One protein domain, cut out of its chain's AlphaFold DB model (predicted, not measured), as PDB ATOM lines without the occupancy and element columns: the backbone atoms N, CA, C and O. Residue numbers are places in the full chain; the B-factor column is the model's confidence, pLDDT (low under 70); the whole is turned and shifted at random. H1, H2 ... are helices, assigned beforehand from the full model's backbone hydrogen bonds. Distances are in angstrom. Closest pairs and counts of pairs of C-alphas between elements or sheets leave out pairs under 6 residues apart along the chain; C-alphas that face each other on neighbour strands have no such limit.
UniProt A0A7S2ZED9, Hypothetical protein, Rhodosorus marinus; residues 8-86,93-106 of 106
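This is residues 8 to 86 and 93 to 106 of the 106 residues of the protein "Hypothetical protein" of Rhodosorus marinus (UniProt A0A7S2ZED9). A long, flat, open frame: H1 makes one long side, H2 and H3 fold back opposite it across an empty gap, and H4 closes one end, packing on H1 and H3. The printed part has 93 residues with four named helices, H1 to H4, and no named strand: all helix. It is loose, radius of gyration of the C-alphas 17.6 A, spanning 54 by 29 by 13 A.

H1, residues 8 to 42, touches H4, residues 93 to 105, with residues 8 to 20 alone; the closest C-alphas, of Gly 16 and Gly 103, are 4.1 A apart. They run the same way at a tilt of 37 degrees, only just steep. H3, residues 71 to 86, touches H4 with residues 82 to 86 alone, opposite ways; the closest C-alphas, of Ser 86 and Gly 93, are 3.5 A apart. H2, residues 50 to 61, touches no helix. In these four helices every O i to N i+4 pair is within hydrogen-bond range.

H1, 50.6 A from first to last C-alpha, begins at C-alpha 8 (17.796, 1.074, -1.216). H2 measures 16.3 A, H3 22.1 A and H4 18.4 A, ending at C-alpha 105 (3.704, -4.492, 6.914).

Residues 87 to 92 are cut out; C-alphas 86 and 93 are 3.5 A apart. Mean pLDDT of the printed part is 72.3, with residues 57 to 78 among those under 70.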
ATOM      1  N   GLY A   8      18.530   2.296  -0.871       75.31
ATOM      2  CA  GLY A   8      17.796   1.074  -1.216       75.31
ATOM      3  C   GLY A   8      16.617   0.822  -0.275       75.31
ATOM      4  O   GLY A   8      15.499   0.604  -0.733       75.31
ATOM      5  N   SER A   9      16.834   0.953   1.036       76.56
ATOM      6  CA  SER A   9      15.791   0.757   2.051       76.56
ATOM      7  C   SER A   9      14.651   1.774   1.966       76.56
ATOM      8  O   SER A   9      13.490   1.404   2.120       76.56
ATOM      9  N   MET A  10      14.948   3.044   1.684       80.56
ATOM     10  CA  MET A  10      13.933   4.096   1.560       80.56
ATOM     11  C   MET A  10      13.071   3.921   0.305       80.56
ATOM     12  O   MET A  10      11.846   4.035   0.376       80.56
ATOM     13  N   VAL A  11      13.695   3.588  -0.829       81.75
ATOM     14  CA  VAL A  11      12.978   3.284  -2.077       81.75
ATOM     15  C   VAL A  11      12.144   2.012  -1.913       81.75
ATOM     16  O   VAL A  11      10.968   2.011  -2.268       81.75
ATOM     17  N   GLY A  12      12.702   0.973  -1.283       79.88
ATOM     18  CA  GLY A  12      11.974  -0.245  -0.932       79.88
ATOM     19  C   GLY A  12      10.746   0.052  -0.077       79.88
ATOM     20  O   GLY A  12       9.643  -0.359  -0.425       79.88
ATOM     21  N   PHE A  13      10.902   0.834   0.994       83.38
ATOM     22  CA  PHE A  13       9.801   1.219   1.880       83.38
ATOM     23  C   PHE A  13       8.701   2.002   1.156       83.38
ATOM     24  O   PHE A  13       7.517   1.711   1.340       83.38
ATOM     25  N   CYS A  14       9.082   2.941   0.287       82.44
ATOM     26  CA  CYS A  14       8.140   3.681  -0.547       82.44
ATOM     27  C   CYS A  14       7.353   2.734  -1.467       82.44
ATOM     28  O   CYS A  14       6.122   2.739  -1.448       82.44
ATOM     29  N   CYS A  15       8.043   1.850  -2.196       81.44
ATOM     30  CA  CYS A  15       7.407   0.838  -3.041       81.44
ATOM     31  C   CYS A  15       6.468  -0.085  -2.247       81.44
ATOM     32  O   CYS A  15       5.374  -0.386  -2.722       81.44
ATOM     33  N   GLY A  16       6.847  -0.493  -1.032       81.56
ATOM     34  CA  GLY A  16       6.024  -1.345  -0.167       81.56
ATOM     35  C   GLY A  16       4.722  -0.666   0.268       81.56
ATOM     36  O   GLY A  16       3.652  -1.270   0.179       81.56
ATOM     37  N   MET A  17       4.783   0.616   0.652       82.62
ATOM     38  CA  MET A  17       3.581   1.391   0.986       82.62
ATOM     39  C   MET A  17       2.667   1.600  -0.226       82.62
ATOM     40  O   MET A  17       1.445   1.487  -0.102       82.62
ATOM     41  N   PHE A  18       3.237   1.877  -1.402       84.06
ATOM     42  CA  PHE A  18       2.459   2.004  -2.635       84.06
ATOM     43  C   PHE A  18       1.765   0.694  -3.003       84.06
ATOM     44  O   PHE A  18       0.566   0.710  -3.275       84.06
ATOM     45  N   ALA A  19       2.469  -0.439  -2.935       83.12
ATOM     46  CA  ALA A  19       1.887  -1.757  -3.181       83.12
ATOM     47  C   ALA A  19       0.723  -2.050  -2.221       83.12
ATOM     48  O   ALA A  19      -0.340  -2.496  -2.654       83.12
ATOM     49  N   LYS A  20       0.863  -1.712  -0.932       80.88
ATOM     50  CA  LYS A  20      -0.211  -1.875   0.057       80.88
ATOM     51  C   LYS A  20      -1.425  -0.994  -0.241       80.88
ATOM     52  O   LYS A  20      -2.564  -1.459  -0.152       80.88
ATOM     53  N   ARG A  21      -1.204   0.276  -0.593       84.44
ATOM     54  CA  ARG A  21      -2.287   1.226  -0.882       84.44
ATOM     55  C   ARG A  21      -3.009   0.880  -2.180       84.44
ATOM     56  O   ARG A  21      -4.236   0.912  -2.200       84.44
ATOM     57  N   ALA A  22      -2.266   0.499  -3.217       84.06
ATOM     58  CA  ALA A  22      -2.817   0.018  -4.478       84.06
ATOM     59  C   ALA A  22      -3.602  -1.287  -4.281       84.06
ATOM     60  O   ALA A  22      -4.738  -1.383  -4.739       84.06
ATOM     61  N   GLY A  23      -3.058  -2.244  -3.521       83.00
ATOM     62  CA  GLY A  23      -3.748  -3.491  -3.179       83.00
ATOM     63  C   GLY A  23      -5.030  -3.258  -2.378       83.00
ATOM     64  O   GLY A  23      -6.065  -3.841  -2.680       83.00
ATOM     65  N   SER A  24      -5.001  -2.340  -1.408       82.44
ATOM     66  CA  SER A  24      -6.189  -1.968  -0.628       82.44
ATOM     67  C   SER A  24      -7.256  -1.284  -1.487       82.44
ATOM     68  O   SER A  24      -8.435  -1.589  -1.347       82.44
ATOM     69  N   ALA A  25      -6.861  -0.384  -2.394       86.50
ATOM     70  CA  ALA A  25      -7.788   0.251  -3.328       86.50
ATOM     71  C   ALA A  25      -8.434  -0.785  -4.257       86.50
ATOM     72  O   ALA A  25      -9.655  -0.822  -4.367       86.50
ATOM     73  N   ALA A  26      -7.631  -1.680  -4.839       86.25
ATOM     74  CA  ALA A  26      -8.127  -2.767  -5.676       86.25
ATOM     75  C   ALA A  26      -9.100  -3.678  -4.910       86.25
ATOM     76  O   ALA A  26     -10.180  -3.975  -5.417       86.25
ATOM     77  N   ALA A  27      -8.776  -4.059  -3.670       88.00
ATOM     78  CA  ALA A  27      -9.644  -4.887  -2.836       88.00
ATOM     79  C   ALA A  27     -10.991  -4.207  -2.536       88.00
ATOM     80  O   ALA A  27     -12.038  -4.845  -2.649       88.00
ATOM     81  N   ILE A  28     -10.982  -2.910  -2.207       90.50
ATOM     82  CA  ILE A  28     -12.208  -2.134  -1.965       90.50
ATOM     83  C   ILE A  28     -13.045  -2.042  -3.241       90.50
ATOM     84  O   ILE A  28     -14.254  -2.252  -3.191       90.50
ATOM     85  N   THR A  29     -12.427  -1.751  -4.387       91.50
ATOM     86  CA  THR A  29     -13.145  -1.631  -5.660       91.50
ATOM     87  C   THR A  29     -13.762  -2.961  -6.079       91.50
ATOM     88  O   THR A  29     -14.949  -2.999  -6.392       91.50
ATOM     89  N   LEU A  30     -13.002  -4.058  -6.031       87.06
ATOM     90  CA  LEU A  30     -13.509  -5.390  -6.368       87.06
ATOM     91  C   LEU A  30     -14.624  -5.824  -5.410       87.06
ATOM     92  O   LEU A  30     -15.681  -6.261  -5.863       87.06
ATOM     93  N   GLY A  31     -14.442  -5.636  -4.099       86.94
ATOM     94  CA  GLY A  31     -15.474  -5.927  -3.102       86.94
ATOM     95  C   GLY A  31     -16.734  -5.075  -3.281       86.94
ATOM     96  O   GLY A  31     -17.847  -5.583  -3.153       86.94
ATOM     97  N   GLY A  32     -16.577  -3.797  -3.635       90.12
ATOM     98  CA  GLY A  32     -17.681  -2.887  -3.928       90.12
ATOM     99  C   GLY A  32     -18.474  -3.300  -5.168       90.12
ATOM    100  O   GLY A  32     -19.701  -3.346  -5.114       90.12
ATOM    101  N   ILE A  33     -17.786  -3.667  -6.256       85.88
ATOM    102  CA  ILE A  33     -18.418  -4.181  -7.481       85.88
ATOM    103  C   ILE A  33     -19.219  -5.442  -7.168       85.88
ATOM    104  O   ILE A  33     -20.385  -5.528  -7.543       85.88
ATOM    105  N   VAL A  34     -18.621  -6.388  -6.442       85.12
ATOM    106  CA  VAL A  34     -19.285  -7.632  -6.040       85.12
ATOM    107  C   VAL A  34     -20.525  -7.312  -5.204       85.12
ATOM    108  O   VAL A  34     -21.623  -7.683  -5.603       85.12
ATOM    109  N   THR A  35     -20.397  -6.496  -4.154       86.31
ATOM    110  CA  THR A  35     -21.519  -6.095  -3.282       86.31
ATOM    111  C   THR A  35     -22.684  -5.477  -4.064       86.31
ATOM    112  O   THR A  35     -23.840  -5.845  -3.847       86.31
ATOM    113  N   LEU A  36     -22.403  -4.575  -5.011       83.56
ATOM    114  CA  LEU A  36     -23.422  -4.004  -5.900       83.56
ATOM    115  C   LEU A  36     -24.078  -5.080  -6.778       83.56
ATOM    116  O   LEU A  36     -25.291  -5.054  -6.990       83.56
ATOM    117  N   PHE A  37     -23.300  -6.053  -7.249       82.56
ATOM    118  CA  PHE A  37     -23.787  -7.180  -8.037       82.56
ATOM    119  C   PHE A  37     -24.688  -8.123  -7.222       82.56
ATOM    120  O   PHE A  37     -25.713  -8.572  -7.735       82.56
ATOM    121  N   GLN A  38     -24.390  -8.375  -5.939       78.81
ATOM    122  CA  GLN A  38     -25.296  -9.126  -5.058       78.81
ATOM    123  C   GLN A  38     -26.626  -8.398  -4.826       78.81
ATOM    124  O   GLN A  38     -27.670  -9.052  -4.822       78.81
ATOM    125  N   LEU A  39     -26.616  -7.070  -4.676       78.69
ATOM    126  CA  LEU A  39     -27.847  -6.280  -4.539       78.69
ATOM    127  C   LEU A  39     -28.714  -6.356  -5.806       78.69
ATOM    128  O   LEU A  39     -29.928  -6.535  -5.716       78.69
ATOM    129  N   ALA A  40     -28.095  -6.293  -6.987       76.62
ATOM    130  CA  ALA A  40     -28.789  -6.448  -8.266       76.62
ATOM    131  C   ALA A  40     -29.361  -7.866  -8.468       76.62
ATOM    132  O   ALA A  40     -30.456  -8.023  -9.018       76.62
ATOM    133  N   ALA A  41     -28.652  -8.895  -7.996       71.19
ATOM    134  CA  ALA A  41     -29.119 -10.279  -8.036       71.19
ATOM    135  C   ALA A  41     -30.315 -10.519  -7.096       71.19
ATOM    136  O   ALA A  41     -31.270 -11.192  -7.481       71.19
ATOM    137  N   TRP A  42     -30.313  -9.922  -5.897       64.94
ATOM    138  CA  TRP A  42     -31.446  -9.972  -4.959       64.94
ATOM    139  C   TRP A  42     -32.712  -9.304  -5.508       64.94
ATOM    140  O   TRP A  42     -33.817  -9.758  -5.228       64.94
ATOM    141  N   GLY A  43     -32.559  -8.261  -6.328       65.06
ATOM    142  CA  GLY A  43     -33.664  -7.612  -7.040       65.06
ATOM    143  C   GLY A  43     -34.210  -8.400  -8.240       65.06
ATOM    144  O   GLY A  43     -35.120  -7.915  -8.908       65.06
ATOM    145  N   GLY A  44     -33.663  -9.585  -8.544       58.53
ATOM    146  CA  GLY A  44     -34.130 -10.459  -9.626       58.53
ATOM    147  C   GLY A  44     -33.723 -10.026 -11.040       58.53
ATOM    148  O   GLY A  44     -34.246 -10.569 -12.009       58.53
ATOM    149  N   TYR A  45     -32.805  -9.064 -11.181       51.78
ATOM    150  CA  TYR A  45     -32.477  -8.456 -12.478       51.78
ATOM    151  C   TYR A  45     -31.394  -9.224 -13.263       51.78
ATOM    152  O   TYR A  45     -31.380  -9.176 -14.491       51.78
ATOM    153  N   ILE A  46     -30.472  -9.934 -12.588       58.38
ATOM    154  CA  ILE A  46     -29.323 -10.620 -13.218       58.38
ATOM    155  C   ILE A  46     -29.020 -11.943 -12.491       58.38
ATOM    156  O   ILE A  46     -28.767 -11.954 -11.288       58.38
ATOM    157  N   SER A  47     -28.994 -13.061 -13.226       58.62
ATOM    158  CA  SER A  47     -28.501 -14.354 -12.726       58.62
ATOM    159  C   SER A  47     -26.979 -14.419 -12.891       58.62
ATOM    160  O   SER A  47     -26.462 -14.423 -14.009       58.62
ATOM    161  N   VAL A  48     -26.249 -14.412 -11.773       63.91
ATOM    162  CA  VAL A  48     -24.781 -14.402 -11.767       63.91
ATOM    163  C   VAL A  48     -24.249 -15.814 -11.964       63.91
ATOM    164  O   VAL A  48     -24.331 -16.653 -11.069       63.91
ATOM    165  N   ASN A  49     -23.677 -16.071 -13.137       68.19
ATOM    166  CA  ASN A  49     -23.122 -17.375 -13.478       68.19
ATOM    167  C   ASN A  49     -21.644 -17.455 -13.045       68.19
ATOM    168  O   ASN A  49     -20.733 -17.166 -13.823       68.19
ATOM    169  N   TRP A  50     -21.415 -17.809 -11.778       69.12
ATOM    170  CA  TRP A  50     -20.087 -17.871 -11.144       69.12
ATOM    171  C   TRP A  50     -19.117 -18.863 -11.802       69.12
ATOM    172  O   TRP A  50     -17.905 -18.673 -11.730       69.12
ATOM    173  N   ASP A  51     -19.645 -19.875 -12.491       71.50
ATOM    174  CA  ASP A  51     -18.858 -20.924 -13.142       71.50
ATOM    175  C   ASP A  51     -17.991 -20.371 -14.293       71.50
ATOM    176  O   ASP A  51     -16.783 -20.601 -14.351       71.50
ATOM    177  N   LYS A  52     -18.574 -19.510 -15.143       70.31
ATOM    178  CA  LYS A  52     -17.839 -18.830 -16.225       70.31
ATOM    179  C   LYS A  52     -16.808 -17.835 -15.702       70.31
ATOM    180  O   LYS A  52     -15.712 -17.762 -16.243       70.31
ATOM    181  N   ILE A  53     -17.156 -17.084 -14.655       71.12
ATOM    182  CA  ILE A  53     -16.258 -16.088 -14.054       71.12
ATOM    183  C   ILE A  53     -15.012 -16.776 -13.491       71.12
ATOM    184  O   ILE A  53     -13.900 -16.298 -13.705       71.12
ATOM    185  N   SER A  54     -15.187 -17.915 -12.817       68.75
ATOM    186  CA  SER A  54     -14.075 -18.718 -12.308       68.75
ATOM    187  C   SER A  54     -13.175 -19.210 -13.446       68.75
ATOM    188  O   SER A  54     -11.963 -18.997 -13.410       68.75
ATOM    189  N   ALA A  55     -13.764 -19.778 -14.505       72.44
ATOM    190  CA  ALA A  55     -13.016 -20.291 -15.651       72.44
ATOM    191  C   ALA A  55     -12.206 -19.203 -16.389       72.44
ATOM    192  O   ALA A  55     -11.035 -19.424 -16.699       72.44
ATOM    193  N   ASP A  56     -12.791 -18.024 -16.631       70.50
ATOM    194  CA  ASP A  56     -12.091 -16.907 -17.285       70.50
ATOM    195  C   ASP A  56     -11.017 -16.281 -16.388       70.50
ATOM    196  O   ASP A  56      -9.946 -15.902 -16.872       70.50
ATOM    197  N   THR A  57     -11.267 -16.206 -15.077       66.31
ATOM    198  CA  THR A  57     -10.292 -15.676 -14.116       66.31
ATOM    199  C   THR A  57      -9.072 -16.587 -14.047       66.31
ATOM    200  O   THR A  57      -7.954 -16.111 -14.224       66.31
ATOM    201  N   VAL A  58      -9.272 -17.900 -13.890       66.69
ATOM    202  CA  VAL A  58      -8.179 -18.885 -13.883       66.69
ATOM    203  C   VAL A  58      -7.404 -18.838 -15.198       66.69
ATOM    204  O   VAL A  58      -6.185 -18.766 -15.182       66.69
ATOM    205  N   ARG A  59      -8.077 -18.779 -16.350       65.00
ATOM    206  CA  ARG A  59      -7.398 -18.774 -17.655       65.00
ATOM    207  C   ARG A  59      -6.581 -17.505 -17.935       65.00
ATOM    208  O   ARG A  59      -5.600 -17.577 -18.670       65.00
ATOM    209  N   THR A  60      -6.994 -16.357 -17.402       60.69
ATOM    210  CA  THR A  60      -6.356 -15.058 -17.689       60.69
ATOM    211  C   THR A  60      -5.233 -14.727 -16.711       60.69
ATOM    212  O   THR A  60      -4.275 -14.056 -17.086       60.69
ATOM    213  N   PHE A  61      -5.348 -15.179 -15.463       57.09
ATOM    214  CA  PHE A  61      -4.418 -14.836 -14.389       57.09
ATOM    215  C   PHE A  61      -3.455 -15.978 -14.012       57.09
ATOM    216  O   PHE A  61      -2.568 -15.756 -13.194       57.09
ATOM    217  N   ASP A  62      -3.572 -17.169 -14.606       59.66
ATOM    218  CA  ASP A  62      -2.606 -18.264 -14.434       59.66
ATOM    219  C   ASP A  62      -1.283 -17.960 -15.166       59.66
ATOM    220  O   ASP A  62      -1.034 -18.390 -16.294       59.66
ATOM    221  N   PHE A  63      -0.443 -17.153 -14.516       54.62
ATOM    222  CA  PHE A  63       0.883 -16.775 -15.005       54.62
ATOM    223  C   PHE A  63       1.920 -17.905 -14.857       54.62
ATOM    224  O   PHE A  63       2.928 -17.879 -15.562       54.62
ATOM    225  N   ASP A  64       1.661 -18.905 -14.005       53.28
ATOM    226  CA  ASP A  64       2.575 -20.025 -13.713       53.28
ATOM    227  C   ASP A  64       2.264 -21.301 -14.528       53.28
ATOM    228  O   ASP A  64       2.990 -22.290 -14.464       53.28
ATOM    229  N   LYS A  65       1.192 -21.308 -15.340       54.09
ATOM    230  CA  LYS A  65       0.659 -22.523 -16.000       54.09
ATOM    231  C   LYS A  65       0.390 -23.666 -15.005       54.09
ATOM    232  O   LYS A  65       0.434 -24.841 -15.381       54.09
ATOM    233  N   SER A  66       0.123 -23.338 -13.743       50.16
ATOM    234  CA  SER A  66      -0.089 -24.307 -12.663       50.16
ATOM    235  C   SER A  66      -1.555 -24.755 -12.574       50.16
ATOM    236  O   SER A  66      -1.890 -25.721 -11.878       50.16
ATOM    237  N   GLY A  67      -2.448 -24.080 -13.307       50.94
ATOM    238  CA  GLY A  67      -3.885 -24.324 -13.329       50.94
ATOM    239  C   GLY A  67      -4.617 -23.816 -12.088       50.94
ATOM    240  O   GLY A  67      -5.800 -24.127 -11.930       50.94
ATOM    241  N   LYS A  68      -3.949 -23.084 -11.183       52.53
ATOM    242  CA  LYS A  68      -4.527 -22.574  -9.932       52.53
ATOM    243  C   LYS A  68      -3.968 -21.196  -9.595       52.53
ATOM    244  O   LYS A  68      -2.772 -21.053  -9.422       52.53
ATOM    245  N   LEU A  69      -4.864 -20.228  -9.416       51.78
ATOM    246  CA  LEU A  69      -4.539 -18.930  -8.832       51.78
ATOM    247  C   LEU A  69      -4.354 -19.070  -7.327       51.78
ATOM    248  O   LEU A  69      -5.343 -19.068  -6.590       51.78
ATOM    249  N   ASP A  70      -3.113 -19.211  -6.874       58.12
ATOM    250  CA  ASP A  70      -2.815 -19.321  -5.450       58.12
ATOM    251  C   ASP A  70      -2.070 -18.093  -4.907       58.12
ATOM    252  O   ASP A  70      -1.416 -17.329  -5.619       58.12
ATOM    253  N   HIS A  71      -2.141 -17.911  -3.588       55.75
ATOM    254  CA  HIS A  71      -1.334 -16.928  -2.863       55.75
ATOM    255  C   HIS A  71       0.178 -17.135  -3.101       55.75
ATOM    256  O   HIS A  71       0.964 -16.187  -2.984       55.75
ATOM    257  N   GLY A  72       0.574 -18.363  -3.459       58.38
ATOM    258  CA  GLY A  72       1.905 -18.726  -3.926       58.38
ATOM    259  C   GLY A  72       2.381 -17.923  -5.135       58.38
ATOM    260  O   GLY A  72       3.505 -17.433  -5.084       58.38
ATOM    261  N   ASP A  73       1.543 -17.686  -6.148       62.31
ATOM    262  CA  ASP A  73       1.954 -17.027  -7.401       62.31
ATOM    263  C   ASP A  73       2.246 -15.543  -7.202       62.31
ATOM    264  O   ASP A  73       3.249 -15.015  -7.676       62.31
ATOM    265  N   VAL A  74       1.405 -14.861  -6.422       63.03
ATOM    266  CA  VAL A  74       1.607 -13.444  -6.092       63.03
ATOM    267  C   VAL A  74       2.870 -13.275  -5.248       63.03
ATOM    268  O   VAL A  74       3.652 -12.346  -5.458       63.03
ATOM    269  N   SER A  75       3.096 -14.188  -4.302       64.56
ATOM    270  CA  SER A  75       4.283 -14.180  -3.447       64.56
ATOM    271  C   SER A  75       5.548 -14.566  -4.223       64.56
ATOM    272  O   SER A  75       6.614 -14.009  -3.965       64.56
ATOM    273  N   PHE A  76       5.436 -15.465  -5.203       66.56
ATOM    274  CA  PHE A  76       6.512 -15.870  -6.101       66.56
ATOM    275  C   PHE A  76       6.881 -14.746  -7.070       66.56
ATOM    276  O   PHE A  76       8.038 -14.347  -7.088       66.56
ATOM    277  N   ALA A  77       5.912 -14.125  -7.747       65.75
ATOM    278  CA  ALA A  77       6.138 -12.977  -8.626       65.75
ATOM    279  C   ALA A  77       6.739 -11.781  -7.873       65.75
ATOM    280  O   ALA A  77       7.673 -11.135  -8.354       65.75
ATOM    281  N   MET A  78       6.264 -11.507  -6.653       66.88
ATOM    282  CA  MET A  78       6.867 -10.499  -5.778       66.88
ATOM    283  C   MET A  78       8.299 -10.867  -5.384       66.88
ATOM    284  O   MET A  78       9.184 -10.016  -5.455       66.88
ATOM    285  N   LYS A  79       8.556 -12.121  -4.992       70.12
ATOM    286  CA  LYS A  79       9.903 -12.595  -4.646       70.12
ATOM    287  C   LYS A  79      10.851 -12.554  -5.835       70.12
ATOM    288  O   LYS A  79      11.986 -12.128  -5.658       70.12
ATOM    289  N   GLU A  80      10.410 -12.955  -7.019       71.81
ATOM    290  CA  GLU A  80      11.209 -12.945  -8.239       71.81
ATOM    291  C   GLU A  80      11.518 -11.510  -8.662       71.81
ATOM    292  O   GLU A  80      12.677 -11.178  -8.888       71.81
ATOM    293  N   THR A  81      10.530 -10.611  -8.620       67.88
ATOM    294  CA  THR A  81      10.734  -9.180  -8.893       67.88
ATOM    295  C   THR A  81      11.740  -8.567  -7.920       67.88
ATOM    296  O   THR A  81      12.684  -7.901  -8.342       67.88
ATOM    297  N   VAL A  82      11.587  -8.821  -6.615       70.06
ATOM    298  CA  VAL A  82      12.517  -8.329  -5.585       70.06
ATOM    299  C   VAL A  82      13.900  -8.962  -5.743       70.06
ATOM    300  O   VAL A  82      14.897  -8.266  -5.559       70.06
ATOM    301  N   SER A  83      13.983 -10.240  -6.117       68.69
ATOM    302  CA  SER A  83      15.236 -10.960  -6.370       68.69
ATOM    303  C   SER A  83      15.973 -10.393  -7.584       68.69
ATOM    304  O   SER A  83      17.144 -10.045  -7.474       68.69
ATOM    305  N   VAL A  84      15.286 -10.173  -8.707       69.31
ATOM    306  CA  VAL A  84      15.853  -9.598  -9.938       69.31
ATOM    307  C   VAL A  84      16.335  -8.163  -9.717       69.31
ATOM    308  O   VAL A  84      17.443  -7.810 -10.138       69.31
ATOM    309  N   LEU A  85      15.549  -7.337  -9.016       64.94
ATOM    310  CA  LEU A  85      15.960  -5.978  -8.647       64.94
ATOM    311  C   LEU A  85      17.161  -5.992  -7.694       64.94
ATOM    312  O   LEU A  85      18.059  -5.159  -7.814       64.94
ATOM    313  N   SER A  86      17.197  -6.954  -6.769       64.19
ATOM    314  CA  SER A  86      18.273  -7.087  -5.786       64.19
ATOM    315  C   SER A  86      19.573  -7.607  -6.392       64.19
ATOM    316  O   SER A  86      20.640  -7.108  -6.043       64.19
ATOM    317  N   GLY A  93      20.274  -4.370  -2.877       65.62
ATOM    318  CA  GLY A  93      19.156  -5.312  -2.958       65.62
ATOM    319  C   GLY A  93      18.598  -5.756  -1.604       65.62
ATOM    320  O   GLY A  93      17.393  -5.698  -1.373       65.62
ATOM    321  N   ALA A  94      19.472  -6.096  -0.651       70.50
ATOM    322  CA  ALA A  94      19.050  -6.494   0.695       70.50
ATOM    323  C   ALA A  94      18.352  -5.351   1.456       70.50
ATOM    324  O   ALA A  94      17.360  -5.581   2.147       70.50
ATOM    325  N   GLY A  95      18.833  -4.112   1.290       74.19
ATOM    326  CA  GLY A  95      18.193  -2.921   1.854       74.19
ATOM    327  C   GLY A  95      16.827  -2.661   1.224       74.19
ATOM    328  O   GLY A  95      15.848  -2.468   1.935       74.19
ATOM    329  N   PHE A  96      16.734  -2.740  -0.105       77.88
ATOM    330  CA  PHE A  96      15.475  -2.610  -0.838       77.88
ATOM    331  C   PHE A  96      14.444  -3.661  -0.424       77.88
ATOM    332  O   PHE A  96      13.325  -3.299  -0.068       77.88
ATOM    333  N   ALA A  97      14.821  -4.940  -0.383       78.44
ATOM    334  CA  ALA A  97      13.937  -6.022   0.036       78.44
ATOM    335  C   ALA A  97      13.453  -5.844   1.487       78.44
ATOM    336  O   ALA A  97      12.263  -5.994   1.768       78.44
ATOM    337  N   ALA A  98      14.352  -5.465   2.404       79.81
ATOM    338  CA  ALA A  98      14.007  -5.203   3.800       79.81
ATOM    339  C   ALA A  98      13.071  -3.991   3.947       79.81
ATOM    340  O   ALA A  98      12.062  -4.067   4.651       79.81
ATOM    341  N   GLY A  99      13.363  -2.893   3.247       80.19
ATOM    342  CA  GLY A  99      12.513  -1.708   3.199       80.19
ATOM    343  C   GLY A  99      11.128  -2.020   2.636       80.19
ATOM    344  O   GLY A  99      10.124  -1.644   3.231       80.19
ATOM    345  N   PHE A 100      11.066  -2.776   1.542       81.56
ATOM    346  CA  PHE A 100       9.827  -3.199   0.890       81.56
ATOM    347  C   PHE A 100       8.953  -4.065   1.794       81.56
ATOM    348  O   PHE A 100       7.768  -3.776   1.966       81.56
ATOM    349  N   ALA A 101       9.541  -5.064   2.454       79.94
ATOM    350  CA  ALA A 101       8.829  -5.897   3.417       79.94
ATOM    351  C   ALA A 101       8.291  -5.082   4.609       79.94
ATOM    352  O   ALA A 101       7.163  -5.301   5.057       79.94
ATOM    353  N   LEU A 102       9.063  -4.109   5.110       81.94
ATOM    354  CA  LEU A 102       8.612  -3.200   6.169       81.94
ATOM    355  C   LEU A 102       7.480  -2.273   5.699       81.94
ATOM    356  O   LEU A 102       6.526  -2.062   6.449       81.94
ATOM    357  N   GLY A 103       7.560  -1.759   4.470       79.06
ATOM    358  CA  GLY A 103       6.536  -0.907   3.858       79.06
ATOM    359  C   GLY A 103       5.228  -1.643   3.570       79.06
ATOM    360  O   GLY A 103       4.164  -1.052   3.689       79.06
ATOM    361  N   LEU A 104       5.285  -2.943   3.262       79.56
ATOM    362  CA  LEU A 104       4.097  -3.795   3.136       79.56
ATOM    363  C   LEU A 104       3.438  -4.101   4.489       79.56
ATOM    364  O   LEU A 104       2.215  -4.221   4.572       79.56
ATOM    365  N   ARG A 105       4.230  -4.243   5.561       72.94
ATOM    366  CA  ARG A 105       3.704  -4.492   6.914       72.94
ATOM    367  C   ARG A 105       3.008  -3.268   7.508       72.94
ATOM    368  O   ARG A 105       1.981  -3.439   8.163       72.94
ATOM    369  N   LYS A 106       3.558  -2.064   7.320       65.00
ATOM    370  CA  LYS A 106       3.028  -0.816   7.899       65.00
ATOM    371  C   LYS A 106       1.772  -0.354   7.181       65.00
ATOM    372  O   LYS A 106       0.749  -0.137   7.860       65.00
TER     373      LYS A 106